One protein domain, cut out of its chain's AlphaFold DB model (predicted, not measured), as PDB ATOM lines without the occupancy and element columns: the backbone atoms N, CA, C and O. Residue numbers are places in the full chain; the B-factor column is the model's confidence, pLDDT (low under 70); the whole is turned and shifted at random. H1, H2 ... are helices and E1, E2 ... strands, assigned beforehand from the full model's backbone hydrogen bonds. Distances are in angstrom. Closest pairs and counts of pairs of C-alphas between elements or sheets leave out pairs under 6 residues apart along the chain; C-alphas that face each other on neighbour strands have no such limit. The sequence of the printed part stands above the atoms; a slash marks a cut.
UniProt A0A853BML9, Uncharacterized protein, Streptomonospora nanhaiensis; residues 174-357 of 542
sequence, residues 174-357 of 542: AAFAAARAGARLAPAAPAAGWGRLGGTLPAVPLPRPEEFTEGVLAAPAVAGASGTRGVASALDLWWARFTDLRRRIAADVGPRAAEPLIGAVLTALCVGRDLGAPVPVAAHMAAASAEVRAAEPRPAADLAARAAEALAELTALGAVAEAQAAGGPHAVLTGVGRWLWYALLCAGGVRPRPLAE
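This is residues 174 to 357 of the 542 residues of an uncharacterized protein of Streptomonospora nanhaiensis (UniProt A0A853BML9). A compact cluster of crossed helices has H5 and H8 at its core, with the long helices H4 and H7 partly side by side; H5 crosses H7, and its first residues, 258 to 259, meet residues 246 to 250 of H4 at a corner. H6 packs on H5 and H7, H1 to H3 gather near the first part of H4, and a small hairpin, E1 and E2, lies to one side with E2 by H5 and H6. A long loop, residues 181 to 208, runs round the outside. The printed part has 184 residues with eight named helices and two strands, in the order H1 to H7, E1, E2, H8; the sheet E1 - E2 is antiparallel and the class is mostly helix. It is compact, with a radius of gyration of the C-alphas of 15.8 A and spans of 44 by 38 by 37 A.

H1, residues 174 to 180, begins at C-alpha 174 (-22.622, -10.006, 33.661). H2 is residues 209 to 217 and H3 residues 220 to 223. H4, residues 231 to 253, is 32.9 A long and begins at C-alpha 231 (-21.890, -16.622, 18.628). H5, residues 258 to 271, is 20.0 A long, H6, residues 279 to 291, 18.5 A, and H7, residues 300 to 316, 24.4 A. E1 is residues 320 to 325 and E2 residues 328 to 333. H8, residues 335 to 347, is 18.4 A long and ends at C-alpha 347 (-30.926, -1.689, 36.466).

H4 and H5 are the hub, each touching four helices. They touch about perpendicular, only just, at 72 degrees, with C-alphas 250 and 258 closest at 4.9 A. H4, with residues 245 to 253 alone, touches H7 at a shallow tilt of 9 degrees, opposite ways; C-alphas 249 and 306 are closest at 7.1 A. H5 touches H8 at a steep tilt of 53 degrees, with C-alphas 266 and 341 closest at 5.7 A. H6 touches H7, with C-alphas 287 and 303 closest at 4.9 A. H3 touches H4, with C-alphas 222 and 234 closest at 6.0 A. H2 touches H8, with C-alphas 212 and 336 closest at 5.6 A; H1 and H2 only just touch, with 3 pairs of C-alphas within 8 A. In the hairpin of E1 and E2, N 323 and O 330 are within hydrogen-bond range at 2.8 A. Every O i to N i+4 pair is within range in H1, H2 and H4 to H8; H3 is too short for one.

The C-alphas of Arg 196 and Ser 226 are farthest apart, 46.2 A. The printed part has no cut, and the link H1 to H2 is long. Mean pLDDT of the printed part is 83.4; 26 residues are under 70, among them 182 to 200.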
ATOM      1  N   ALA A 174     -22.199  -8.801  32.950       77.94
ATOM      2  CA  ALA A 174     -22.622 -10.006  33.661       77.94
ATOM      3  C   ALA A 174     -24.132 -10.270  33.513       77.94
ATOM      4  O   ALA A 174     -24.530 -11.413  33.306       77.94
ATOM      5  N   ALA A 175     -24.971  -9.226  33.556       75.50
ATOM      6  CA  ALA A 175     -26.409  -9.361  33.305       75.50
ATOM      7  C   ALA A 175     -26.698  -9.800  31.856       75.50
ATOM      8  O   ALA A 175     -27.553 -10.653  31.626       75.50
ATOM      9  N   PHE A 176     -25.941  -9.272  30.891       78.81
ATOM     10  CA  PHE A 176     -25.998  -9.679  29.484       78.81
ATOM     11  C   PHE A 176     -25.494 -11.122  29.260       78.81
ATOM     12  O   PHE A 176     -26.128 -11.917  28.572       78.81
ATOM     13  N   ALA A 177     -24.404 -11.520  29.914       75.88
ATOM     14  CA  ALA A 177     -23.854 -12.871  29.843       75.88
ATOM     15  C   ALA A 177     -24.763 -13.912  30.522       75.88
ATOM     16  O   ALA A 177     -24.842 -15.053  30.065       75.88
ATOM     17  N   ALA A 178     -25.484 -13.537  31.584       72.38
ATOM     18  CA  ALA A 178     -26.478 -14.399  32.225       72.38
ATOM     19  C   ALA A 178     -27.698 -14.650  31.322       72.38
ATOM     20  O   ALA A 178     -28.198 -15.774  31.269       72.38
ATOM     21  N   ALA A 179     -28.129 -13.625  30.578       62.16
ATOM     22  CA  ALA A 179     -29.146 -13.746  29.538       62.16
ATOM     23  C   ALA A 179     -28.730 -14.759  28.455       62.16
ATOM     24  O   ALA A 179     -29.522 -15.631  28.101       62.16
ATOM     25  N   ARG A 180     -27.460 -14.722  28.022       69.00
ATOM     26  CA  ARG A 180     -26.870 -15.706  27.096       69.00
ATOM     27  C   ARG A 180     -26.885 -17.134  27.644       69.00
ATOM     28  O   ARG A 180     -27.196 -18.064  26.915       69.00
ATOM     29  N   ALA A 181     -26.509 -17.329  28.906       70.50
ATOM     30  CA  ALA A 181     -26.331 -18.663  29.488       70.50
ATOM     31  C   ALA A 181     -27.652 -19.417  29.763       70.50
ATOM     32  O   ALA A 181     -27.633 -20.443  30.437       70.50
ATOM     33  N   GLY A 182     -28.804 -18.885  29.330       57.50
ATOM     34  CA  GLY A 182     -30.126 -19.467  29.594       57.50
ATOM     35  C   GLY A 182     -30.535 -19.445  31.073       57.50
ATOM     36  O   GLY A 182     -31.601 -19.939  31.430       57.50
ATOM     37  N   ALA A 183     -29.716 -18.852  31.950       56.66
ATOM     38  CA  ALA A 183     -29.877 -18.955  33.398       56.66
ATOM     39  C   ALA A 183     -31.059 -18.129  33.935       56.66
ATOM     40  O   ALA A 183     -31.554 -18.438  35.019       56.66
ATOM     41  N   ARG A 184     -31.484 -17.092  33.189       58.56
ATOM     42  CA  ARG A 184     -32.743 -16.313  33.270       58.56
ATOM     43  C   ARG A 184     -32.587 -15.058  32.403       58.56
ATOM     44  O   ARG A 184     -31.735 -14.223  32.692       58.56
ATOM     45  N   LEU A 185     -33.431 -14.881  31.384       57.84
ATOM     46  CA  LEU A 185     -33.419 -13.660  30.560       57.84
ATOM     47  C   LEU A 185     -33.935 -12.424  31.290       57.84
ATOM     48  O   LEU A 185     -33.553 -11.310  30.950       57.84
ATOM     49  N   ALA A 186     -34.769 -12.619  32.307       57.91
ATOM     50  CA  ALA A 186     -35.128 -11.567  33.236       57.91
ATOM     51  C   ALA A 186     -33.973 -11.383  34.237       57.91
ATOM     52  O   ALA A 186     -33.830 -12.233  35.125       57.91
ATOM     53  N   PRO A 187     -33.154 -10.312  34.147       57.81
ATOM     54  CA  PRO A 187     -32.222  -9.979  35.214       57.81
ATOM     55  C   PRO A 187     -32.946  -9.986  36.560       57.81
ATOM     56  O   PRO A 187     -34.084  -9.515  36.676       57.81
ATOM     57  N   ALA A 188     -32.292 -10.560  37.572       51.53
ATOM     58  CA  ALA A 188     -32.813 -10.549  38.927       51.53
ATOM     59  C   ALA A 188     -32.999  -9.089  39.340       51.53
ATOM     60  O   ALA A 188     -32.032  -8.325  39.414       51.53
ATOM     61  N   ALA A 189     -34.246  -8.688  39.572       42.69
ATOM     62  CA  ALA A 189     -34.495  -7.375  40.126       42.69
ATOM     63  C   ALA A 189     -33.821  -7.301  41.503       42.69
ATOM     64  O   ALA A 189     -33.817  -8.297  42.238       42.69
ATOM     65  N   PRO A 190     -33.256  -6.147  41.887       45.50
ATOM     66  CA  PRO A 190     -32.876  -5.944  43.276       45.50
ATOM     67  C   PRO A 190     -34.096  -6.251  44.156       45.50
ATOM     68  O   PRO A 190     -35.204  -5.834  43.825       45.50
ATOM     69  N   ALA A 191     -33.899  -6.969  45.265       38.72
ATOM     70  CA  ALA A 191     -34.967  -7.483  46.138       38.72
ATOM     71  C   ALA A 191     -35.931  -6.412  46.711       38.72
ATOM     72  O   ALA A 191     -36.900  -6.757  47.373       38.72
ATOM     73  N   ALA A 192     -35.684  -5.127  46.445       39.03
ATOM     74  CA  ALA A 192     -36.471  -3.968  46.861       39.03
ATOM     75  C   ALA A 192     -36.964  -3.150  45.642       39.03
ATOM     76  O   ALA A 192     -36.720  -1.946  45.546       39.03
ATOM     77  N   GLY A 193     -37.568  -3.820  44.655       39.97
ATOM     78  CA  GLY A 193     -38.132  -3.183  43.457       39.97
ATOM     79  C   GLY A 193     -39.462  -2.462  43.725       39.97
ATOM     80  O   GLY A 193     -40.225  -2.845  44.605       39.97
ATOM     81  N   TRP A 194     -39.734  -1.409  42.956       45.16
ATOM     82  CA  TRP A 194     -40.853  -0.478  43.145       45.16
ATOM     83  C   TRP A 194     -42.169  -1.105  42.648       45.16
ATOM     84  O   TRP A 194     -42.362  -1.274  41.443       45.16
ATOM     85  N   GLY A 195     -43.057  -1.470  43.579       37.22
ATOM     86  CA  GLY A 195     -44.153  -2.426  43.366       37.22
ATOM     87  C   GLY A 195     -45.341  -1.964  42.517       37.22
ATOM     88  O   GLY A 195     -45.970  -2.813  41.895       37.22
ATOM     89  N   ARG A 196     -45.638  -0.656  42.405       43.38
ATOM     90  CA  ARG A 196     -46.770  -0.197  41.558       43.38
ATOM     91  C   ARG A 196     -46.405   0.587  40.303       43.38
ATOM     92  O   ARG A 196     -47.189   0.591  39.364       43.38
ATOM     93  N   LEU A 197     -45.213   1.185  40.216       43.72
ATOM     94  CA  LEU A 197     -44.805   1.884  38.983       43.72
ATOM     95  C   LEU A 197     -44.598   0.912  37.808       43.72
ATOM     96  O   LEU A 197     -44.795   1.292  36.662       43.72
ATOM     97  N   GLY A 198     -44.245  -0.349  38.084       44.31
ATOM     98  CA  GLY A 198     -44.221  -1.406  37.066       44.31
ATOM     99  C   GLY A 198     -45.613  -1.913  36.666       44.31
ATOM    100  O   GLY A 198     -45.742  -2.574  35.642       44.31
ATOM    101  N   GLY A 199     -46.651  -1.601  37.453       50.06
ATOM    102  CA  GLY A 199     -48.037  -1.989  37.190       50.06
ATOM    103  C   GLY A 199     -48.658  -1.245  36.008       50.06
ATOM    104  O   GLY A 199     -49.487  -1.818  35.314       50.06
ATOM    105  N   THR A 200     -48.212  -0.026  35.712       63.94
ATOM    106  CA  THR A 200     -48.680   0.734  34.541       63.94
ATOM    107  C   THR A 200     -47.872   0.451  33.279       63.94
ATOM    108  O   THR A 200     -48.322   0.764  32.180       63.94
ATOM    109  N   LEU A 201     -46.682  -0.145  33.410       81.06
ATOM    110  CA  LEU A 201     -45.900  -0.550  32.248       81.06
ATOM    111  C   LEU A 201     -46.527  -1.792  31.602       81.06
ATOM    112  O   LEU A 201     -46.977  -2.691  32.325       81.06
ATOM    113  N   PRO A 202     -46.539  -1.873  30.262       83.56
ATOM    114  CA  PRO A 202     -47.040  -3.045  29.563       83.56
ATOM    115  C   PRO A 202     -46.196  -4.272  29.913       83.56
ATOM    116  O   PRO A 202     -44.979  -4.181  30.121       83.56
ATOM    117  N   ALA A 203     -46.844  -5.433  29.981       87.88
ATOM    118  CA  ALA A 203     -46.134  -6.677  30.215       87.88
ATOM    119  C   ALA A 203     -45.227  -7.025  29.027       87.88
ATOM    120  O   ALA A 203     -45.618  -6.919  27.864       87.88
ATOM    121  N   VAL A 204     -43.997  -7.452  29.318       88.12
ATOM    122  CA  VAL A 204     -42.941  -7.566  28.302       88.12
ATOM    123  C   VAL A 204     -42.850  -8.997  27.779       88.12
ATOM    124  O   VAL A 204     -42.466  -9.882  28.551       88.12
ATOM    125  N   PRO A 205     -43.145  -9.277  26.498       91.00
ATOM    126  CA  PRO A 205     -42.808 -10.565  25.909       91.00
ATOM    127  C   PRO A 205     -41.291 -10.622  25.722       91.00
ATOM    128  O   PRO A 205     -40.751 -10.128  24.731       91.00
ATOM    129  N   LEU A 206     -40.598 -11.156  26.730       91.50
ATOM    130  CA  LEU A 206     -39.165 -11.404  26.648       91.50
ATOM    131  C   LEU A 206     -38.916 -12.517  25.622       91.50
ATOM    132  O   LEU A 206     -39.657 -13.505  25.644       91.50
ATOM    133  N   PRO A 207     -37.908 -12.365  24.743       92.81
ATOM    134  CA  PRO A 207     -37.555 -13.410  23.787       92.81
ATOM    135  C   PRO A 207     -37.118 -14.681  24.522       92.81
ATOM    136  O   PRO A 207     -36.825 -14.643  25.715       92.81
ATOM    137  N   ARG A 208     -37.041 -15.807  23.822       89.94
ATOM    138  CA  ARG A 208     -36.289 -16.983  24.285       89.94
ATOM    139  C   ARG A 208     -34.777 -16.758  24.116       89.94
ATOM    140  O   ARG A 208     -34.384 -15.869  23.358       89.94
ATOM    141  N   PRO A 209     -33.899 -17.509  24.811       88.94
ATOM    142  CA  PRO A 209     -32.449 -17.332  24.677       88.94
ATOM    143  C   PRO A 209     -31.955 -17.492  23.235       88.94
ATOM    144  O   PRO A 209     -31.071 -16.755  22.798       88.94
ATOM    145  N   GLU A 210     -32.567 -18.408  22.486       89.69
ATOM    146  CA  GLU A 210     -32.275 -18.661  21.077       89.69
ATOM    147  C   GLU A 210     -32.709 -17.465  20.221       89.69
ATOM    148  O   GLU A 210     -31.882 -16.900  19.514       89.69
ATOM    149  N   GLU A 211     -33.947 -16.989  20.391       92.31
ATOM    150  CA  GLU A 211     -34.491 -15.813  19.686       92.31
ATOM    151  C   GLU A 211     -33.678 -14.537  19.969       92.31
ATOM    152  O   GLU A 211     -33.462 -13.710  19.084       92.31
ATOM    153  N   PHE A 212     -33.210 -14.359  21.209       92.19
ATOM    154  CA  PHE A 212     -32.330 -13.248  21.567       92.19
ATOM    155  C   PHE A 212     -30.988 -13.352  20.837       92.19
ATOM    156  O   PHE A 212     -30.495 -12.365  20.293       92.19
ATOM    157  N   THR A 213     -30.408 -14.552  20.814       90.62
ATOM    158  CA  THR A 213     -29.122 -14.819  20.162       90.62
ATOM    159  C   THR A 213     -29.220 -14.616  18.653       90.62
ATOM    160  O   THR A 213     -28.391 -13.911  18.082       90.62
ATOM    161  N   GLU A 214     -30.250 -15.169  18.018       91.94
ATOM    162  CA  GLU A 214     -30.551 -14.975  16.598       91.94
ATOM    163  C   GLU A 214     -30.760 -13.495  16.271       91.94
ATOM    164  O   GLU A 214     -30.178 -12.993  15.312       91.94
ATOM    165  N   GLY A 215     -31.500 -12.767  17.113       94.12
ATOM    166  CA  GLY A 215     -31.696 -11.329  16.957       94.12
ATOM    167  C   GLY A 215     -30.392 -10.528  17.025       94.12
ATOM    168  O   GLY A 215     -30.207  -9.597  16.245       94.12
ATOM    169  N   VAL A 216     -29.459 -10.896  17.912       93.69
ATOM    170  CA  VAL A 216     -28.135 -10.254  17.972       93.69
ATOM    171  C   VAL A 216     -27.280 -10.613  16.756       93.69
ATOM    172  O   VAL A 216     -26.610  -9.740  16.211       93.69
ATOM    173  N   LEU A 217     -27.304 -11.867  16.302       91.88
ATOM    174  CA  LEU A 217     -26.566 -12.297  15.107       91.88
ATOM    175  C   LEU A 217     -27.076 -11.608  13.836       91.88
ATOM    176  O   LEU A 217     -26.279 -11.267  12.964       91.88
ATOM    177  N   ALA A 218     -28.385 -11.371  13.756       94.00
ATOM    178  CA  ALA A 218     -29.028 -10.667  12.653       94.00
ATOM    179  C   ALA A 218     -28.863  -9.137  12.720       94.00
ATOM    180  O   ALA A 218     -29.206  -8.448  11.759       94.00
ATOM    181  N   ALA A 219     -28.352  -8.584  13.828       95.00
ATOM    182  CA  ALA A 219     -28.186  -7.144  13.975       95.00
ATOM    183  C   ALA A 219     -27.214  -6.589  12.912       95.00
ATOM    184  O   ALA A 219     -26.104  -7.119  12.776       95.00
ATOM    185  N   PRO A 220     -27.553  -5.492  12.205       93.81
ATOM    186  CA  PRO A 220     -26.687  -4.903  11.177       93.81
ATOM    187  C   PRO A 220     -25.253  -4.618  11.648       93.81
ATOM    188  O   PRO A 220     -24.291  -4.875  10.926       93.81
ATOM    189  N   ALA A 221     -25.094  -4.158  12.894       90.25
ATOM    190  CA  ALA A 221     -23.797  -3.879  13.508       90.25
ATOM    191  C   ALA A 221     -22.913  -5.127  13.717       90.25
ATOM    192  O   ALA A 221     -21.712  -4.989  13.960       90.25
ATOM    193  N   VAL A 222     -23.497  -6.326  13.652       91.00
ATOM    194  CA  VAL A 222     -22.828  -7.617  13.858       91.00
ATOM    195  C   VAL A 222     -22.670  -8.371  12.537       91.00
ATOM    196  O   VAL A 222     -21.582  -8.877  12.261       91.00
ATOM    197  N   ALA A 223     -23.714  -8.404  11.704       86.88
ATOM    198  CA  ALA A 223     -23.759  -9.190  10.468       86.88
ATOM    199  C   ALA A 223     -22.684  -8.793   9.432       86.88
ATOM    200  O   ALA A 223     -22.241  -9.634   8.656       86.88
ATOM    201  N   GLY A 224     -22.230  -7.531   9.433       79.25
ATOM    202  CA  GLY A 224     -21.197  -7.027   8.516       79.25
ATOM    203  C   GLY A 224     -19.754  -7.094   9.036       79.25
ATOM    204  O   GLY A 224     -18.835  -6.661   8.344       79.25
ATOM    205  N   ALA A 225     -19.524  -7.584  10.258       84.06
ATOM    206  CA  ALA A 225     -18.196  -7.581  10.863       84.06
ATOM    207  C   ALA A 225     -17.361  -8.785  10.391       84.06
ATOM    208  O   ALA A 225     -17.404  -9.864  10.982       84.06
ATOM    209  N   SER A 226     -16.569  -8.584   9.334       61.59
ATOM    210  CA  SER A 226     -15.586  -9.548   8.825       61.59
ATOM    211  C   SER A 226     -14.668 -10.039   9.953       61.59
ATOM    212  O   SER A 226     -13.763  -9.326  10.376       61.59
ATOM    213  N   GLY A 227     -14.899 -11.252  10.463       71.19
ATOM    214  CA  GLY A 227     -14.055 -11.865  11.497       71.19
ATOM    215  C   GLY A 227     -14.768 -12.328  12.768       71.19
ATOM    216  O   GLY A 227     -14.116 -12.925  13.625       71.19
ATOM    217  N   THR A 228     -16.082 -12.136  12.906       68.69
ATOM    218  CA  THR A 228     -16.860 -12.737  14.003       68.69
ATOM    219  C   THR A 228     -16.963 -14.258  13.825       68.69
ATOM    220  O   THR A 228     -17.885 -14.793  13.215       68.69
ATOM    221  N   ARG A 229     -15.985 -15.005  14.353       76.88
ATOM    222  CA  ARG A 229     -16.013 -16.478  14.350       76.88
ATOM    223  C   ARG A 229     -16.886 -16.998  15.493       76.88
ATOM    224  O   ARG A 229     -16.391 -17.416  16.534       76.88
ATOM    225  N   GLY A 230     -18.198 -16.989  15.270       84.69
ATOM    226  CA  GLY A 230     -19.178 -17.642  16.136       84.69
ATOM    227  C   GLY A 230     -19.916 -16.717  17.107       84.69
ATOM    228  O   GLY A 230     -19.656 -15.519  17.217       84.69
ATOM    229  N   VAL A 231     -20.873 -17.315  17.819       82.50
ATOM    230  CA  VAL A 231     -21.890 -16.622  18.628       82.50
ATOM    231  C   VAL A 231     -21.297 -15.768  19.750       82.50
ATOM    232  O   VAL A 231     -21.762 -14.658  19.996       82.50
ATOM    233  N   ALA A 232     -20.254 -16.256  20.426       85.50
ATOM    234  CA  ALA A 232     -19.628 -15.526  21.527       85.50
ATOM    235  C   ALA A 232     -19.029 -14.189  21.057       85.50
ATOM    236  O   ALA A 232     -19.329 -13.151  21.638       85.50
ATOM    237  N   SER A 233     -18.271 -14.201  19.955       87.25
ATOM    238  CA  SER A 233     -17.658 -12.992  19.392       87.25
ATOM    239  C   SER A 233     -18.694 -11.983  18.894       87.25
ATOM    240  O   SER A 233     -18.493 -10.780  19.036       87.25
ATOM    241  N   ALA A 234     -19.812 -12.456  18.337       88.44
ATOM    242  CA  ALA A 234     -20.924 -11.603  17.929       88.44
ATOM    243  C   ALA A 234     -21.576 -10.877  19.119       88.44
ATOM    244  O   ALA A 234     -21.818  -9.672  19.056       88.44
ATOM    245  N   LEU A 235     -21.811 -11.589  20.223       87.56
ATOM    246  CA  LEU A 235     -22.374 -11.019  21.450       87.56
ATOM    247  C   LEU A 235     -21.421 -10.014  22.114       87.56
ATOM    248  O   LEU A 235     -21.865  -8.952  22.552       87.56
ATOM    249  N   ASP A 236     -20.121 -10.314  22.155       90.06
ATOM    250  CA  ASP A 236     -19.105  -9.400  22.688       90.06
ATOM    251  C   ASP A 236     -19.023  -8.116  21.852       90.06
ATOM    252  O   ASP A 236     -18.994  -7.011  22.402       90.06
ATOM    253  N   LEU A 237     -19.059  -8.249  20.521       93.44
ATOM    254  CA  LEU A 237     -19.103  -7.114  19.603       93.44
ATOM    255  C   LEU A 237     -20.364  -6.268  19.815       93.44
ATOM    256  O   LEU A 237     -20.269  -5.043  19.920       93.44
ATOM    257  N   TRP A 238     -21.533  -6.906  19.916       94.25
ATOM    258  CA  TRP A 238     -22.796  -6.219  20.181       94.25
ATOM    259  C   TRP A 238     -22.733  -5.425  21.491       94.25
ATOM    260  O   TRP A 238     -23.052  -4.234  21.525       94.25
ATOM    261  N   TRP A 239     -22.244  -6.050  22.567       94.75
ATOM    262  CA  TRP A 239     -22.121  -5.396  23.867       94.75
ATOM    263  C   TRP A 239     -21.120  -4.236  23.850       94.75
ATOM    264  O   TRP A 239     -21.376  -3.187  24.453       94.75
ATOM    265  N   ALA A 240     -19.995  -4.390  23.149       94.31
ATOM    266  CA  ALA A 240     -19.015  -3.325  22.975       94.31
ATOM    267  C   ALA A 240     -19.635  -2.112  22.262       94.31
ATOM    268  O   ALA A 240     -19.467  -0.983  22.723       94.31
ATOM    269  N   ARG A 241     -20.418  -2.340  21.199       95.56
ATOM    270  CA  ARG A 241     -21.142  -1.285  20.473       95.56
ATOM    271  C   ARG A 241     -22.188  -0.594  21.344       95.56
ATOM    272  O   ARG A 241     -22.221   0.633  21.391       95.56
ATOM    273  N   PHE A 242     -22.980  -1.352  22.100       95.75
ATOM    274  CA  PHE A 242     -23.943  -0.775  23.039       95.75
ATOM    275  C   PHE A 242     -23.263   0.030  24.163       95.75
ATOM    276  O   PHE A 242     -23.734   1.094  24.565       95.75
ATOM    277  N   THR A 243     -22.122  -0.446  24.659       94.62
ATOM    278  CA  THR A 243     -21.317   0.292  25.644       94.62
ATOM    279  C   THR A 243     -20.778   1.590  25.050       94.62
ATOM    280  O   THR A 243     -20.763   2.615  25.729       94.62
ATOM    281  N   ASP A 244     -20.370   1.573  23.782       96.06
ATOM    282  CA  ASP A 244     -19.913   2.772  23.093       96.06
ATOM    283  C   ASP A 244     -21.031   3.805  22.928       96.06
ATOM    284  O   ASP A 244     -20.843   4.960  23.306       96.06
ATOM    285  N   LEU A 245     -22.223   3.369  22.511       95.44
ATOM    286  CA  LEU A 245     -23.426   4.204  22.477       95.44
ATOM    287  C   LEU A 245     -23.675   4.891  23.828       95.44
ATOM    288  O   LEU A 245     -23.842   6.110  23.892       95.44
ATOM    289  N   ARG A 246     -23.635   4.127  24.930       94.25
ATOM    290  CA  ARG A 246     -23.791   4.676  26.288       94.25
ATOM    291  C   ARG A 246     -22.749   5.745  26.599       94.25
ATOM    292  O   ARG A 246     -23.101   6.754  27.203       94.25
ATOM    293  N   ARG A 247     -21.486   5.533  26.216       94.88
ATOM    294  CA  ARG A 247     -20.401   6.498  26.452       94.88
ATOM    295  C   ARG A 247     -20.576   7.773  25.635       94.88
ATOM    296  O   ARG A 247     -20.396   8.843  26.204       94.88
ATOM    297  N   ARG A 248     -20.955   7.674  24.357       95.38
ATOM    298  CA  ARG A 248     -21.196   8.848  23.497       95.38
ATOM    299  C   ARG A 248     -22.342   9.698  24.040       95.38
ATOM    300  O   ARG A 248     -22.141  10.869  24.336       95.38
ATOM    301  N   ILE A 249     -23.484   9.073  24.335       93.38
ATOM    302  CA  ILE A 249     -24.615   9.771  24.960       93.38
ATOM    303  C   ILE A 249     -24.202  10.360  26.322       93.38
ATOM    304  O   ILE A 249     -24.562  11.489  26.639       93.38
ATOM    305  N   ALA A 250     -23.423   9.636  27.133       91.94
ATOM    306  CA  ALA A 250     -22.943  10.128  28.427       91.94
ATOM    307  C   ALA A 250     -21.990  11.323  28.329       91.94
ATOM    308  O   ALA A 250     -22.013  12.159  29.232       91.94
ATOM    309  N   ALA A 251     -21.162  11.404  27.286       92.62
ATOM    310  CA  ALA A 251     -20.303  12.560  27.047       92.62
ATOM    311  C   ALA A 251     -21.144  13.820  26.803       92.62
ATOM    312  O   ALA A 251     -20.817  14.883  27.324       92.62
ATOM    313  N   ASP A 252     -22.275  13.664  26.112       89.88
ATOM    314  CA  ASP A 252     -23.156  14.775  25.783       89.88
ATOM    315  C   ASP A 252     -24.086  15.133  26.937       89.88
ATOM    316  O   ASP A 252     -24.031  16.262  27.418       89.88
ATOM    317  N   VAL A 253     -24.936  14.208  27.405       89.12
ATOM    318  CA  VAL A 253     -25.992  14.480  28.411       89.12
ATOM    319  C   VAL A 253     -25.566  14.224  29.859       89.12
ATOM    320  O   VAL A 253     -26.325  14.482  30.793       89.12
ATOM    321  N   GLY A 254     -24.345  13.737  30.061       89.25
ATOM    322  CA  GLY A 254     -23.807  13.352  31.358       89.25
ATOM    323  C   GLY A 254     -24.028  11.864  31.683       89.25
ATOM    324  O   GLY A 254     -25.039  11.259  31.306       89.25
ATOM    325  N   PRO A 255     -23.124  11.247  32.468       86.69
ATOM    326  CA  PRO A 255     -23.112   9.800  32.711       86.69
ATOM    327  C   PRO A 255     -24.352   9.279  33.440       86.69
ATOM    328  O   PRO A 255     -24.711   8.114  33.304       86.69
ATOM    329  N   ARG A 256     -25.029  10.136  34.210       84.69
ATOM    330  CA  ARG A 256     -26.249   9.770  34.943       84.69
ATOM    331  C   ARG A 256     -27.513   9.834  34.088       84.69
ATOM    332  O   ARG A 256     -28.510   9.246  34.493       84.69
ATOM    333  N   ALA A 257     -27.486  10.542  32.959       86.88
ATOM    334  CA  ALA A 257     -28.653  10.759  32.106       86.88
ATOM    335  C   ALA A 257     -28.671   9.849  30.868       86.88
ATOM    336  O   ALA A 257     -29.740   9.620  30.311       86.88
ATOM    337  N   ALA A 258     -27.529   9.270  30.483       90.06
ATOM    338  CA  ALA A 258     -27.431   8.439  29.286       90.06
ATOM    339  C   ALA A 258     -28.330   7.196  29.311       90.06
ATOM    340  O   ALA A 258     -29.143   7.004  28.410       90.06
ATOM    341  N   GLU A 259     -28.236   6.362  30.350       90.44
ATOM    342  CA  GLU A 259     -29.106   5.185  30.475       90.44
ATOM    343  C   GLU A 259     -30.591   5.553  30.618       90.44
ATOM    344  O   GLU A 259     -31.403   4.926  29.938       90.44
ATOM    345  N   PRO A 260     -30.983   6.556  31.435       88.31
ATOM    346  CA  PRO A 260     -32.359   7.042  31.443       88.31
ATOM    347  C   PRO A 260     -32.870   7.497  30.079       88.31
ATOM    348  O   PRO A 260     -34.017   7.199  29.767       88.31
ATOM    349  N   LEU A 261     -32.051   8.177  29.267       90.25
ATOM    350  CA  LEU A 261     -32.450   8.616  27.929       90.25
ATOM    351  C   LEU A 261     -32.675   7.419  26.995       90.25
ATOM    352  O   LEU A 261     -33.730   7.326  26.375       90.25
ATOM    353  N   ILE A 262     -31.743   6.458  26.959       94.38
ATOM    354  CA  ILE A 262     -31.902   5.214  26.179       94.38
ATOM    355  C   ILE A 262     -33.149   4.448  26.651       94.38
ATOM    356  O   ILE A 262     -33.975   4.019  25.846       94.38
ATOM    357  N   GLY A 263     -33.323   4.308  27.967       91.44
ATOM    358  CA  GLY A 263     -34.496   3.676  28.563       91.44
ATOM    359  C   GLY A 263     -35.798   4.406  28.226       91.44
ATOM    360  O   GLY A 263     -36.814   3.748  28.009       91.44
ATOM    361  N   ALA A 264     -35.780   5.738  28.134       89.62
ATOM    362  CA  ALA A 264     -36.929   6.551  27.745       89.62
ATOM    363  C   ALA A 264     -37.294   6.363  26.265       89.62
ATOM    364  O   ALA A 264     -38.475   6.198  25.973       89.62
ATOM    365  N   VAL A 265     -36.308   6.288  25.360       92.88
ATOM    366  CA  VAL A 265     -36.527   5.938  23.940       92.88
ATOM    367  C   VAL A 265     -37.215   4.584  23.834       92.88
ATOM    368  O   VAL A 265     -38.295   4.475  23.259       92.88
ATOM    369  N   LEU A 266     -36.647   3.557  24.467       94.56
ATOM    370  CA  LEU A 266     -37.219   2.212  24.443       94.56
ATOM    371  C   LEU A 266     -38.613   2.159  25.095       94.56
ATOM    372  O   LEU A 266     -39.495   1.454  24.611       94.56
ATOM    373  N   THR A 267     -38.843   2.937  26.158       90.50
ATOM    374  CA  THR A 267     -40.164   3.040  26.799       90.50
ATOM    375  C   THR A 267     -41.184   3.689  25.867       90.50
ATOM    376  O   THR A 267     -42.294   3.180  25.766       90.50
ATOM    377  N   ALA A 268     -40.821   4.760  25.151       89.38
ATOM    378  CA  ALA A 268     -41.710   5.417  24.194       89.38
ATOM    379  C   ALA A 268     -42.151   4.453  23.079       89.38
ATOM    380  O   ALA A 268     -43.341   4.361  22.780       89.38
ATOM    381  N   LEU A 269     -41.218   3.658  22.543       90.94
ATOM    382  CA  LEU A 269     -41.535   2.618  21.556       90.94
ATOM    383  C   LEU A 269     -42.417   1.508  22.141       90.94
ATOM    384  O   LEU A 269     -43.305   1.001  21.463       90.94
ATOM    385  N   CYS A 270     -42.197   1.133  23.406       87.25
ATOM    386  CA  CYS A 270     -42.996   0.105  24.068       87.25
ATOM    387  C   CYS A 270     -44.440   0.559  24.335       87.25
ATOM    388  O   CYS A 270     -45.367  -0.240  24.208       87.25
ATOM    389  N   VAL A 271     -44.647   1.843  24.649       80.31
ATOM    390  CA  VAL A 271     -45.986   2.432  24.822       80.31
ATOM    391  C   VAL A 271     -46.765   2.447  23.501       80.31
ATOM    392  O   VAL A 271     -47.969   2.202  23.521       80.31
ATOM    393  N   GLY A 272     -46.081   2.630  22.363       66.56
ATOM    394  CA  GLY A 272     -46.638   2.466  21.009       66.56
ATOM    395  C   GLY A 272     -46.996   1.017  20.620       66.56
ATOM    396  O   GLY A 272     -47.614   0.773  19.586       66.56
ATOM    397  N   ARG A 273     -46.670   0.047  21.488       71.19
ATOM    398  CA  ARG A 273     -46.990  -1.390  21.388       71.19
ATOM    399  C   ARG A 273     -46.509  -2.049  20.096       71.19
ATOM    400  O   ARG A 273     -45.426  -1.752  19.604       71.19
ATOM    401  N   ASP A 274     -47.300  -2.993  19.585       73.81
ATOM    402  CA  ASP A 274     -47.027  -3.767  18.379       73.81
ATOM    403  C   ASP A 274     -46.974  -2.873  17.125       73.81
ATOM    404  O   ASP A 274     -46.322  -3.238  16.153       73.81
ATOM    405  N   LEU A 275     -47.586  -1.682  17.166       77.50
ATOM    406  CA  LEU A 275     -47.516  -0.683  16.093       77.50
ATOM    407  C   LEU A 275     -46.260   0.200  16.176       77.50
ATOM    408  O   LEU A 275     -45.969   0.938  15.236       77.50
ATOM    409  N   GLY A 276     -45.528   0.151  17.292       85.12
ATOM    410  CA  GLY A 276     -44.405   1.042  17.553       85.12
ATOM    411  C   GLY A 276     -44.809   2.514  17.596       85.12
ATOM    412  O   GLY A 276     -45.954   2.861  17.880       85.12
ATOM    413  N   ALA A 277     -43.863   3.402  17.312       87.56
ATOM    414  CA  ALA A 277     -44.125   4.837  17.246       87.56
ATOM    415  C   ALA A 277     -43.413   5.476  16.047       87.56
ATOM    416  O   ALA A 277     -42.320   5.029  15.684       87.56
ATOM    417  N   PRO A 278     -43.968   6.555  15.463       90.00
ATOM    418  CA  PRO A 278     -43.225   7.375  14.517       90.00
ATOM    419  C   PRO A 278     -41.914   7.842  15.155       90.00
ATOM    420  O   PRO A 278     -41.911   8.333  16.287       90.00
ATOM    421  N   VAL A 279     -40.806   7.717  14.423       88.00
ATOM    422  CA  VAL A 279     -39.454   8.045  14.910       88.00
ATOM    423  C   VAL A 279     -39.382   9.424  15.593       88.00
ATOM    424  O   VAL A 279     -38.895   9.491  16.727       88.00
ATOM    425  N   PRO A 280     -39.916  10.517  14.999       88.88
ATOM    426  CA  PRO A 280     -39.877  11.824  15.646       88.88
ATOM    427  C   PRO A 280     -40.660  11.842  16.961       88.88
ATOM    428  O   PRO A 280     -40.188  12.401  17.946       88.88
ATOM    429  N   VAL A 281     -41.831  11.205  17.011       87.44
ATOM    430  CA  VAL A 281     -42.684  11.176  18.209       87.44
ATOM    431  C   VAL A 281     -41.983  10.437  19.348       87.44
ATOM    432  O   VAL A 281     -41.924  10.954  20.463       87.44
ATOM    433  N   ALA A 282     -41.376   9.281  19.064       85.75
ATOM    434  CA  ALA A 282     -40.621   8.517  20.055       85.75
ATOM    435  C   ALA A 282     -39.466   9.337  20.657       85.75
ATOM    436  O   ALA A 282     -39.278   9.340  21.876       85.75
ATOM    437  N   ALA A 283     -38.732  10.077  19.820       85.94
ATOM    438  CA  ALA A 283     -37.631  10.927  20.260       85.94
ATOM    439  C   ALA A 283     -38.103  12.085  21.161       85.94
ATOM    440  O   ALA A 283     -37.516  12.323  22.216       85.94
ATOM    441  N   HIS A 284     -39.201  12.759  20.800       86.50
ATOM    442  CA  HIS A 284     -39.774  13.843  21.611       86.50
ATOM    443  C   HIS A 284     -40.336  13.337  22.947       86.50
ATOM    444  O   HIS A 284     -40.094  13.947  23.989       86.50
ATOM    445  N   MET A 285     -41.034  12.195  22.950       84.25
ATOM    446  CA  MET A 285     -41.523  11.567  24.184       84.25
ATOM    447  C   MET A 285     -40.368  11.191  25.120       84.25
ATOM    448  O   MET A 285     -40.444  11.410  26.332       84.25
ATOM    449  N   ALA A 286     -39.282  10.649  24.562       83.81
ATOM    450  CA  ALA A 286     -38.091  10.309  25.328       83.81
ATOM    451  C   ALA A 286     -37.414  11.551  25.922       83.81
ATOM    452  O   ALA A 286     -37.052  11.537  27.100       83.81
ATOM    453  N   ALA A 287     -37.297  12.627  25.138       81.56
ATOM    454  CA  ALA A 287     -36.738  13.903  25.574       81.56
ATOM    455  C   ALA A 287     -37.520  14.498  26.752       81.56
ATOM    456  O   ALA A 287     -36.925  14.785  27.789       81.56
ATOM    457  N   ALA A 288     -38.850  14.571  26.641       80.12
ATOM    458  CA  ALA A 288     -39.715  15.063  27.714       80.12
ATOM    459  C   ALA A 288     -39.585  14.215  28.996       80.12
ATOM    460  O   ALA A 288     -39.518  14.743  30.106       80.12
ATOM    461  N   SER A 289     -39.489  12.887  28.863       77.88
ATOM    462  CA  SER A 289     -39.295  11.992  30.012       77.88
ATOM    463  C   SER A 289     -37.917  12.154  30.670       77.88
ATOM    464  O   SER A 289     -37.793  12.070  31.897       77.88
ATOM    465  N   ALA A 290     -36.875  12.384  29.866       75.81
ATOM    466  CA  ALA A 290     -35.510  12.579  30.337       75.81
ATOM    467  C   ALA A 290     -35.316  13.945  31.010       75.81
ATOM    468  O   ALA A 290     -34.647  14.015  32.041       75.81
ATOM    469  N   GLU A 291     -35.941  15.003  30.485       71.38
ATOM    470  CA  GLU A 291     -35.901  16.360  31.041       71.38
ATOM    471  C   GLU A 291     -36.394  16.386  32.494       71.38
ATOM    472  O   GLU A 291     -35.708  16.894  33.377       71.38
ATOM    473  N   VAL A 292     -37.505  15.695  32.779       55.44
ATOM    474  CA  VAL A 292     -38.062  15.536  34.139       55.44
ATOM    475  C   VAL A 292     -37.067  14.887  35.118       55.44
ATOM    476  O   VAL A 292     -37.202  15.017  36.339       55.44
ATOM    477  N   ARG A 293     -36.065  14.161  34.611       66.75
ATOM    478  CA  ARG A 293     -35.096  13.399  35.412       66.75
ATOM    479  C   ARG A 293     -33.715  14.043  35.482       66.75
ATOM    480  O   ARG A 293     -32.910  13.607  36.313       66.75
ATOM    481  N   ALA A 294     -33.421  15.022  34.633       70.75
ATOM    482  CA  ALA A 294     -32.119  15.665  34.592       70.75
ATOM    483  C   ALA A 294     -31.888  16.516  35.852       70.75
ATOM    484  O   ALA A 294     -32.805  17.124  36.399       70.75
ATOM    485  N   ALA A 295     -30.646  16.529  36.347       74.75
ATOM    486  CA  ALA A 295     -30.266  17.394  37.467       74.75
ATOM    487  C   ALA A 295     -30.152  18.863  37.035       74.75
ATOM    488  O   ALA A 295     -30.395  19.762  37.835       74.75
ATOM    489  N   GLU A 296     -29.799  19.075  35.768       79.00
ATOM    490  CA  GLU A 296     -29.701  20.372  35.121       79.00
ATOM    491  C   GLU A 296     -30.634  20.360  33.906       79.00
ATOM    492  O   GLU A 296     -30.539  19.435  33.090       79.00
ATOM    493  N   PRO A 297     -31.559  21.328  33.796       80.44
ATOM    494  CA  PRO A 297     -32.469  21.401  32.666       80.44
ATOM    495  C   PRO A 297     -31.676  21.634  31.382       80.44
ATOM    496  O   PRO A 297     -30.756  22.452  31.333       80.44
ATOM    497  N   ARG A 298     -32.038  20.896  30.335       83.94
ATOM    498  CA  ARG A 298     -31.488  21.050  28.991       83.94
ATOM    499  C   ARG A 298     -32.608  21.379  28.019       83.94
ATOM    500  O   ARG A 298     -33.734  20.949  28.264       83.94
ATOM    501  N   PRO A 299     -32.318  22.076  26.911       87.88
ATOM    502  CA  PRO A 299     -33.315  22.300  25.879       87.88
ATOM    503  C   PRO A 299     -33.891  20.967  25.383       87.88
ATOM    504  O   PRO A 299     -33.147  20.049  25.026       87.88
ATOM    505  N   ALA A 300     -35.220  20.862  25.327       86.00
ATOM    506  CA  ALA A 300     -35.906  19.658  24.857       86.00
ATOM    507  C   ALA A 300     -35.486  19.256  23.430       86.00
ATOM    508  O   ALA A 300     -35.400  18.068  23.126       86.00
ATOM    509  N   ALA A 301     -35.163  20.235  22.575       87.81
ATOM    510  CA  ALA A 301     -34.673  20.006  21.216       87.81
ATOM    511  C   ALA A 301     -33.341  19.233  21.190       87.81
ATOM    512  O   ALA A 301     -33.198  18.284  20.419       87.81
ATOM    513  N   ASP A 302     -32.405  19.569  22.080       90.25
ATOM    514  CA  ASP A 302     -31.118  18.873  22.176       90.25
ATOM    515  C   ASP A 302     -31.318  17.428  22.644       90.25
ATOM    516  O   ASP A 302     -30.731  16.497  22.091       90.25
ATOM    517  N   LEU A 303     -32.189  17.218  23.637       88.88
ATOM    518  CA  LEU A 303     -32.531  15.875  24.112       88.88
ATOM    519  C   LEU A 303     -33.242  15.049  23.033       88.88
ATOM    520  O   LEU A 303     -32.970  13.855  22.920       88.88
ATOM    521  N   ALA A 304     -34.105  15.664  22.221       90.44
ATOM    522  CA  ALA A 304     -34.782  14.994  21.113       90.44
ATOM    523  C   ALA A 304     -33.793  14.585  20.011       90.44
ATOM    524  O   ALA A 304     -33.857  13.454  19.529       90.44
ATOM    525  N   ALA A 305     -32.827  15.444  19.669       92.50
ATOM    526  CA  ALA A 305     -31.765  15.104  18.722       92.50
ATOM    527  C   ALA A 305     -30.928  13.908  19.213       92.50
ATOM    528  O   ALA A 305     -30.671  12.972  18.454       92.50
ATOM    529  N   ARG A 306     -30.577  13.874  20.506       93.25
ATOM    530  CA  ARG A 306     -29.849  12.738  21.102       93.25
ATOM    531  C   ARG A 306     -30.693  11.477  21.223       93.25
ATOM    532  O   ARG A 306     -30.169  10.378  21.061       93.25
ATOM    533  N   ALA A 307     -31.992  11.608  21.467       92.94
ATOM    534  CA  ALA A 307     -32.917  10.482  21.427       92.94
ATOM    535  C   ALA A 307     -33.023   9.886  20.010       92.94
ATOM    536  O   ALA A 307     -33.063   8.664  19.874       92.94
ATOM    537  N   ALA A 308     -33.011  10.721  18.966       93.56
ATOM    538  CA  ALA A 308     -32.998  10.274  17.574       93.56
ATOM    539  C   ALA A 308     -31.679   9.570  17.197       93.56
ATOM    540  O   ALA A 308     -31.715   8.511  16.573       93.56
ATOM    541  N   GLU A 309     -30.529  10.094  17.634       94.69
ATOM    542  CA  GLU A 309     -29.227   9.420  17.483       94.69
ATOM    543  C   GLU A 309     -29.227   8.053  18.184       94.69
ATOM    544  O   GLU A 309     -28.862   7.037  17.589       94.69
ATOM    545  N   ALA A 310     -29.703   8.007  19.434       95.25
ATOM    546  CA  ALA A 310     -29.825   6.766  20.188       95.25
ATOM    547  C   ALA A 310     -30.719   5.752  19.468       95.25
ATOM    548  O   ALA A 310     -30.394   4.568  19.429       95.25
ATOM    549  N   LEU A 311     -31.828   6.209  18.886       95.44
ATOM    550  CA  LEU A 311     -32.741   5.362  18.132       95.44
ATOM    551  C   LEU A 311     -32.073   4.766  16.887       95.44
ATOM    552  O   LEU A 311     -32.181   3.561  16.680       95.44
ATOM    553  N   ALA A 312     -31.351   5.569  16.103       95.62
ATOM    554  CA  ALA A 312     -30.634   5.093  14.917       95.62
ATOM    555  C   ALA A 312     -29.591   4.017  15.272       95.62
ATOM    556  O   ALA A 312     -29.498   2.977  14.617       95.62
ATOM    557  N   GLU A 313     -28.853   4.219  16.362       96.75
ATOM    558  CA  GLU A 313     -27.874   3.248  16.858       96.75
ATOM    559  C   GLU A 313     -28.540   1.982  17.415       96.75
ATOM    560  O   GLU A 313     -28.049   0.874  17.202       96.75
ATOM    561  N   LEU A 314     -29.691   2.109  18.082       97.25
ATOM    562  CA  LEU A 314     -30.492   0.961  18.512       97.25
ATOM    563  C   LEU A 314     -31.033   0.158  17.317       97.25
ATOM    564  O   LEU A 314     -31.098  -1.071  17.404       97.25
ATOM    565  N   THR A 315     -31.359   0.810  16.199       96.69
ATOM    566  CA  THR A 315     -31.700   0.134  14.936       96.69
ATOM    567  C   THR A 315     -30.497  -0.628  14.379       96.69
ATOM    568  O   THR A 315     -30.613  -1.808  14.054       96.69
ATOM    569  N   ALA A 316     -29.307  -0.018  14.359       96.38
ATOM    570  CA  ALA A 316     -28.078  -0.699  13.937       96.38
ATOM    571  C   ALA A 316     -27.722  -1.896  14.844       96.38
ATOM    572  O   ALA A 316     -27.222  -2.916  14.370       96.38
ATOM    573  N   LEU A 317     -28.027  -1.804  16.140       96.62
ATOM    574  CA  LEU A 317     -27.906  -2.894  17.113       96.62
ATOM    575  C   LEU A 317     -29.021  -3.951  16.994       96.62
ATOM    576  O   LEU A 317     -29.043  -4.890  17.787       96.62
ATOM    577  N   GLY A 318     -29.961  -3.815  16.055       96.56
ATOM    578  CA  GLY A 318     -31.087  -4.739  15.896       96.56
ATOM    579  C   GLY A 318     -32.066  -4.734  17.075       96.56
ATOM    580  O   GLY A 318     -32.903  -5.626  17.180       96.56
ATOM    581  N   ALA A 319     -31.977  -3.754  17.981       96.75
ATOM    582  CA  ALA A 319     -32.919  -3.568  19.084       96.75
ATOM    583  C   ALA A 319     -34.231  -2.922  18.604       96.75
ATOM    584  O   ALA A 319     -35.287  -3.106  19.214       96.75
ATOM    585  N   VAL A 320     -34.171  -2.185  17.499       97.12
ATOM    586  CA  VAL A 320     -35.310  -1.527  16.863       97.12
ATOM    587  C   VAL A 320     -35.376  -1.960  15.403       97.12
ATOM    588  O   VAL A 320     -34.345  -2.111  14.753       97.12
ATOM    589  N   ALA A 321     -36.588  -2.183  14.907       95.75
ATOM    590  CA  ALA A 321     -36.869  -2.430  13.500       95.75
ATOM    591  C   ALA A 321     -37.812  -1.351  12.959       95.75
ATOM    592  O   ALA A 321     -38.619  -0.791  13.704       95.75
ATOM    593  N   GLU A 322     -37.718  -1.084  11.661       94.00
ATOM    594  CA  GLU A 322     -38.673  -0.235  10.956       94.00
ATOM    595  C   GLU A 322     -39.878  -1.070  10.509       94.00
ATOM    596  O   GLU A 322     -39.725  -2.148   9.933       94.00
ATOM    597  N   ALA A 323     -41.081  -0.572  10.769       91.44
ATOM    598  CA  ALA A 323     -42.337  -1.143  10.309       91.44
ATOM    599  C   ALA A 323     -43.109  -0.102   9.497       91.44
ATOM    600  O   ALA A 323     -43.101   1.084   9.821       91.44
ATOM    601  N   GLN A 324     -43.800  -0.542   8.448       88.25
ATOM    602  CA  GLN A 324     -44.704   0.326   7.696       88.25
ATOM    603  C   GLN A 324     -46.075   0.341   8.374       88.25
ATOM    604  O   GLN A 324     -46.668  -0.715   8.595       88.25
ATOM    605  N   ALA A 325     -46.581   1.532   8.688       86.25
ATOM    606  CA  ALA A 325     -47.928   1.743   9.208       86.25
ATOM    607  C   ALA A 325     -48.691   2.741   8.323       86.25
ATOM    608  O   ALA A 325     -48.103   3.437   7.495       86.25
ATOM    609  N   ALA A 326     -50.007   2.855   8.522       82.75
ATOM    610  CA  ALA A 326     -50.874   3.743   7.738       82.75
ATOM    611  C   ALA A 326     -50.495   5.245   7.815       82.75
ATOM    612  O   ALA A 326     -51.009   6.040   7.037       82.75
ATOM    613  N   GLY A 327     -49.582   5.630   8.715       83.81
ATOM    614  CA  GLY A 327     -49.046   6.989   8.868       83.81
ATOM    615  C   GLY A 327     -47.566   7.153   8.493       83.81
ATOM    616  O   GLY A 327     -46.985   8.187   8.813       83.81
ATOM    617  N   GLY A 328     -46.946   6.155   7.852       85.88
ATOM    618  CA  GLY A 328     -45.529   6.165   7.472       85.88
ATOM    619  C   GLY A 328     -44.663   5.188   8.281       85.88
ATOM    620  O   GLY A 328     -45.193   4.270   8.916       85.88
ATOM    621  N   PRO A 329     -43.326   5.343   8.244       88.62
ATOM    622  CA  PRO A 329     -42.409   4.439   8.927       88.62
ATOM    623  C   PRO A 329     -42.478   4.618  10.449       88.62
ATOM    624  O   PRO A 329     -42.337   5.719  10.988       88.62
ATOM    625  N   HIS A 330     -42.678   3.509  11.147       92.25
ATOM    626  CA  HIS A 330     -42.683   3.405  12.599       92.25
ATOM    627  C   HIS A 330     -41.457   2.631  13.073       92.25
ATOM    628  O   HIS A 330     -41.020   1.677  12.435       92.25
ATOM    629  N   ALA A 331     -40.927   3.010  14.229       94.25
ATOM    630  CA  ALA A 331     -39.931   2.230  14.945       94.25
ATOM    631  C   ALA A 331     -40.634   1.273  15.918       94.25
ATOM    632  O   ALA A 331     -41.467   1.703  16.718       94.25
ATOM    633  N   VAL A 332     -40.281  -0.011  15.882       95.06
ATOM    634  CA  VAL A 332     -40.849  -1.061  16.744       95.06
ATOM    635  C   VAL A 332     -39.726  -1.786  17.479       95.06
ATOM    636  O   VAL A 332     -38.653  -2.027  16.924       95.06
ATOM    637  N   LEU A 333     -39.959  -2.162  18.739       95.19
ATOM    638  CA  LEU A 333     -38.999  -2.972  19.493       95.19
ATOM    639  C   LEU A 333     -38.950  -4.411  18.972       95.19
ATOM    640  O   LEU A 333     -39.970  -5.105  18.948       95.19
ATOM    641  N   THR A 334     -37.745  -4.891  18.668       95.81
ATOM    642  CA  THR A 334     -37.483  -6.315  18.402       95.81
ATOM    643  C   THR A 334     -37.429  -7.116  19.712       95.81
ATOM    644  O   THR A 334     -37.518  -6.556  20.810       95.81
ATOM    645  N   GLY A 335     -37.228  -8.438  19.634       93.44
ATOM    646  CA  GLY A 335     -36.952  -9.261  20.821       93.44
ATOM    647  C   GLY A 335     -35.745  -8.756  21.628       93.44
ATOM    648  O   GLY A 335     -35.828  -8.627  22.852       93.44
ATOM    649  N   VAL A 336     -34.661  -8.366  20.943       95.00
ATOM    650  CA  VAL A 336     -33.462  -7.769  21.560       95.00
ATOM    651  C   VAL A 336     -33.798  -6.433  22.225       95.00
ATOM    652  O   VAL A 336     -33.399  -6.200  23.366       95.00
ATOM    653  N   GLY A 337     -34.588  -5.579  21.566       95.75
ATOM    654  CA  GLY A 337     -35.017  -4.295  22.127       95.75
ATOM    655  C   GLY A 337     -35.877  -4.428  23.377       95.75
ATOM    656  O   GLY A 337     -35.657  -3.713  24.353       95.75
ATOM    657  N   ARG A 338     -36.817  -5.379  23.388       94.62
ATOM    658  CA  ARG A 338     -37.659  -5.677  24.560       94.62
ATOM    659  C   ARG A 338     -36.835  -6.188  25.737       94.62
ATOM    660  O   ARG A 338     -37.060  -5.755  26.868       94.62
ATOM    661  N   TRP A 339     -35.863  -7.065  25.477       94.19
ATOM    662  CA  TRP A 339     -34.924  -7.516  26.503       94.19
ATOM    663  C   TRP A 339     -34.092  -6.351  27.054       94.19
ATOM    664  O   TRP A 339     -34.017  -6.171  28.269       94.19
ATOM    665  N   LEU A 340     -33.522  -5.522  26.173       94.50
ATOM    666  CA  LEU A 340     -32.692  -4.382  26.562       94.50
ATOM    667  C   LEU A 340     -33.481  -3.364  27.393       94.50
ATOM    668  O   LEU A 340     -33.003  -2.900  28.428       94.50
ATOM    669  N   TRP A 341     -34.709  -3.061  26.972       93.81
ATOM    670  CA  TRP A 341     -35.631  -2.198  27.700       93.81
ATOM    671  C   TRP A 341     -35.908  -2.725  29.109       93.81
ATOM    672  O   TRP A 341     -35.706  -2.010  30.093       93.81
ATOM    673  N   TYR A 342     -36.299  -3.999  29.217       91.19
ATOM    674  CA  TYR A 342     -36.532  -4.660  30.498       91.19
ATOM    675  C   TYR A 342     -35.290  -4.592  31.398       91.19
ATOM    676  O   TYR A 342     -35.391  -4.273  32.585       91.19
ATOM    677  N   ALA A 343     -34.109  -4.865  30.837       90.31
ATOM    678  CA  ALA A 343     -32.856  -4.900  31.574       90.31
ATOM    679  C   ALA A 343     -32.430  -3.513  32.085       90.31
ATOM    680  O   ALA A 343     -32.023  -3.390  33.243       90.31
ATOM    681  N   LEU A 344     -32.579  -2.466  31.266       90.25
ATOM    682  CA  LEU A 344     -32.304  -1.080  31.660       90.25
ATOM    683  C   LEU A 344     -33.258  -0.595  32.753       90.25
ATOM    684  O   LEU A 344     -32.815   0.033  33.716       90.25
ATOM    685  N   LEU A 345     -34.549  -0.922  32.656       86.62
ATOM    686  CA  LEU A 345     -35.497  -0.600  33.721       86.62
ATOM    687  C   LEU A 345     -35.123  -1.312  35.024       86.62
ATOM    688  O   LEU A 345     -35.062  -0.659  36.070       86.62
ATOM    689  N   CYS A 346     -34.784  -2.607  34.962       83.81
ATOM    690  CA  CYS A 346     -34.373  -3.373  36.141       83.81
ATOM    691  C   CYS A 346     -33.109  -2.797  36.792       83.81
ATOM    692  O   CYS A 346     -33.056  -2.680  38.019       83.81
ATOM    693  N   ALA A 347     -32.120  -2.389  35.989       82.75
ATOM    694  CA  ALA A 347     -30.926  -1.689  36.466       82.75
ATOM    695  C   ALA A 347     -31.293  -0.358  37.152       82.75
ATOM    696  O   ALA A 347     -30.788  -0.048  38.230       82.75
ATOM    697  N   GLY A 348     -32.271   0.366  36.599       78.75
ATOM    698  CA  GLY A 348     -32.881   1.559  37.195       78.75
ATOM    699  C   GLY A 348     -33.790   1.302  38.406       78.75
ATOM    700  O   GLY A 348     -34.372   2.246  38.934       78.75
ATOM    701  N   GLY A 349     -33.928   0.054  38.867       74.62
ATOM    702  CA  GLY A 349     -34.757  -0.325  40.018       74.62
ATOM    703  C   GLY A 349     -36.251  -0.492  39.718       74.62
ATOM    704  O   GLY A 349     -37.021  -0.781  40.634       74.62
ATOM    705  N   VAL A 350     -36.665  -0.351  38.459       78.06
ATOM    706  CA  VAL A 350     -38.040  -0.595  38.010       78.06
ATOM    707  C   VAL A 350     -38.100  -1.984  37.393       78.06
ATOM    708  O   VAL A 350     -37.372  -2.272  36.457       78.06
ATOM    709  N   ARG A 351     -38.972  -2.863  37.883       80.50
ATOM    710  CA  ARG A 351     -39.140  -4.200  37.302       80.50
ATOM    711  C   ARG A 351     -40.458  -4.247  36.526       80.50
ATOM    712  O   ARG A 351     -41.499  -4.421  37.163       80.50
ATOM    713  N   PRO A 352     -40.449  -4.096  35.187       83.06
ATOM    714  CA  PRO A 352     -41.612  -4.450  34.384       83.06
ATOM    715  C   PRO A 352     -41.994  -5.902  34.644       83.06
ATOM    716  O   PRO A 352     -41.139  -6.727  34.970       83.06
ATOM    717  N   ARG A 353     -43.266  -6.242  34.472       85.00
ATOM    718  CA  ARG A 353     -43.688  -7.637  34.566       85.00
ATOM    719  C   ARG A 353     -43.415  -8.345  33.234       85.00
ATOM    720  O   ARG A 353     -43.889  -7.868  32.205       85.00
ATOM    721  N   PRO A 354     -42.683  -9.470  33.202       89.31
ATOM    722  CA  PRO A 354     -42.630 -10.308  32.011       89.31
ATOM    723  C   PRO A 354     -44.032 -10.803  31.636       89.31
ATOM    724  O   PRO A 354     -44.825 -11.146  32.513       89.31
ATOM    725  N   LEU A 355     -44.327 -10.908  30.342       89.94
ATOM    726  CA  LEU A 355     -45.619 -11.397  29.861       89.94
ATOM    727  C   LEU A 355     -45.889 -12.815  30.364       89.94
ATOM    728  O   LEU A 355     -46.977 -13.073  30.849       89.94
ATOM    729  N   ALA A 356     -44.893 -13.705  30.345       89.56
ATOM    730  CA  ALA A 356     -45.036 -15.061  30.878       89.56
ATOM    731  C   ALA A 356     -45.419 -15.076  32.372       89.56
ATOM    732  O   ALA A 356     -46.256 -15.874  32.782       89.56
ATOM    733  N   GLU A 357     -44.854 -14.161  33.170       88.62
ATOM    734  CA  GLU A 357     -45.234 -13.997  34.578       88.62
ATOM    735  C   GLU A 357     -46.690 -13.538  34.680       88.62
ATOM    736  O   GLU A 357     -47.439 -14.127  35.448       88.62
TER     737      GLU A 357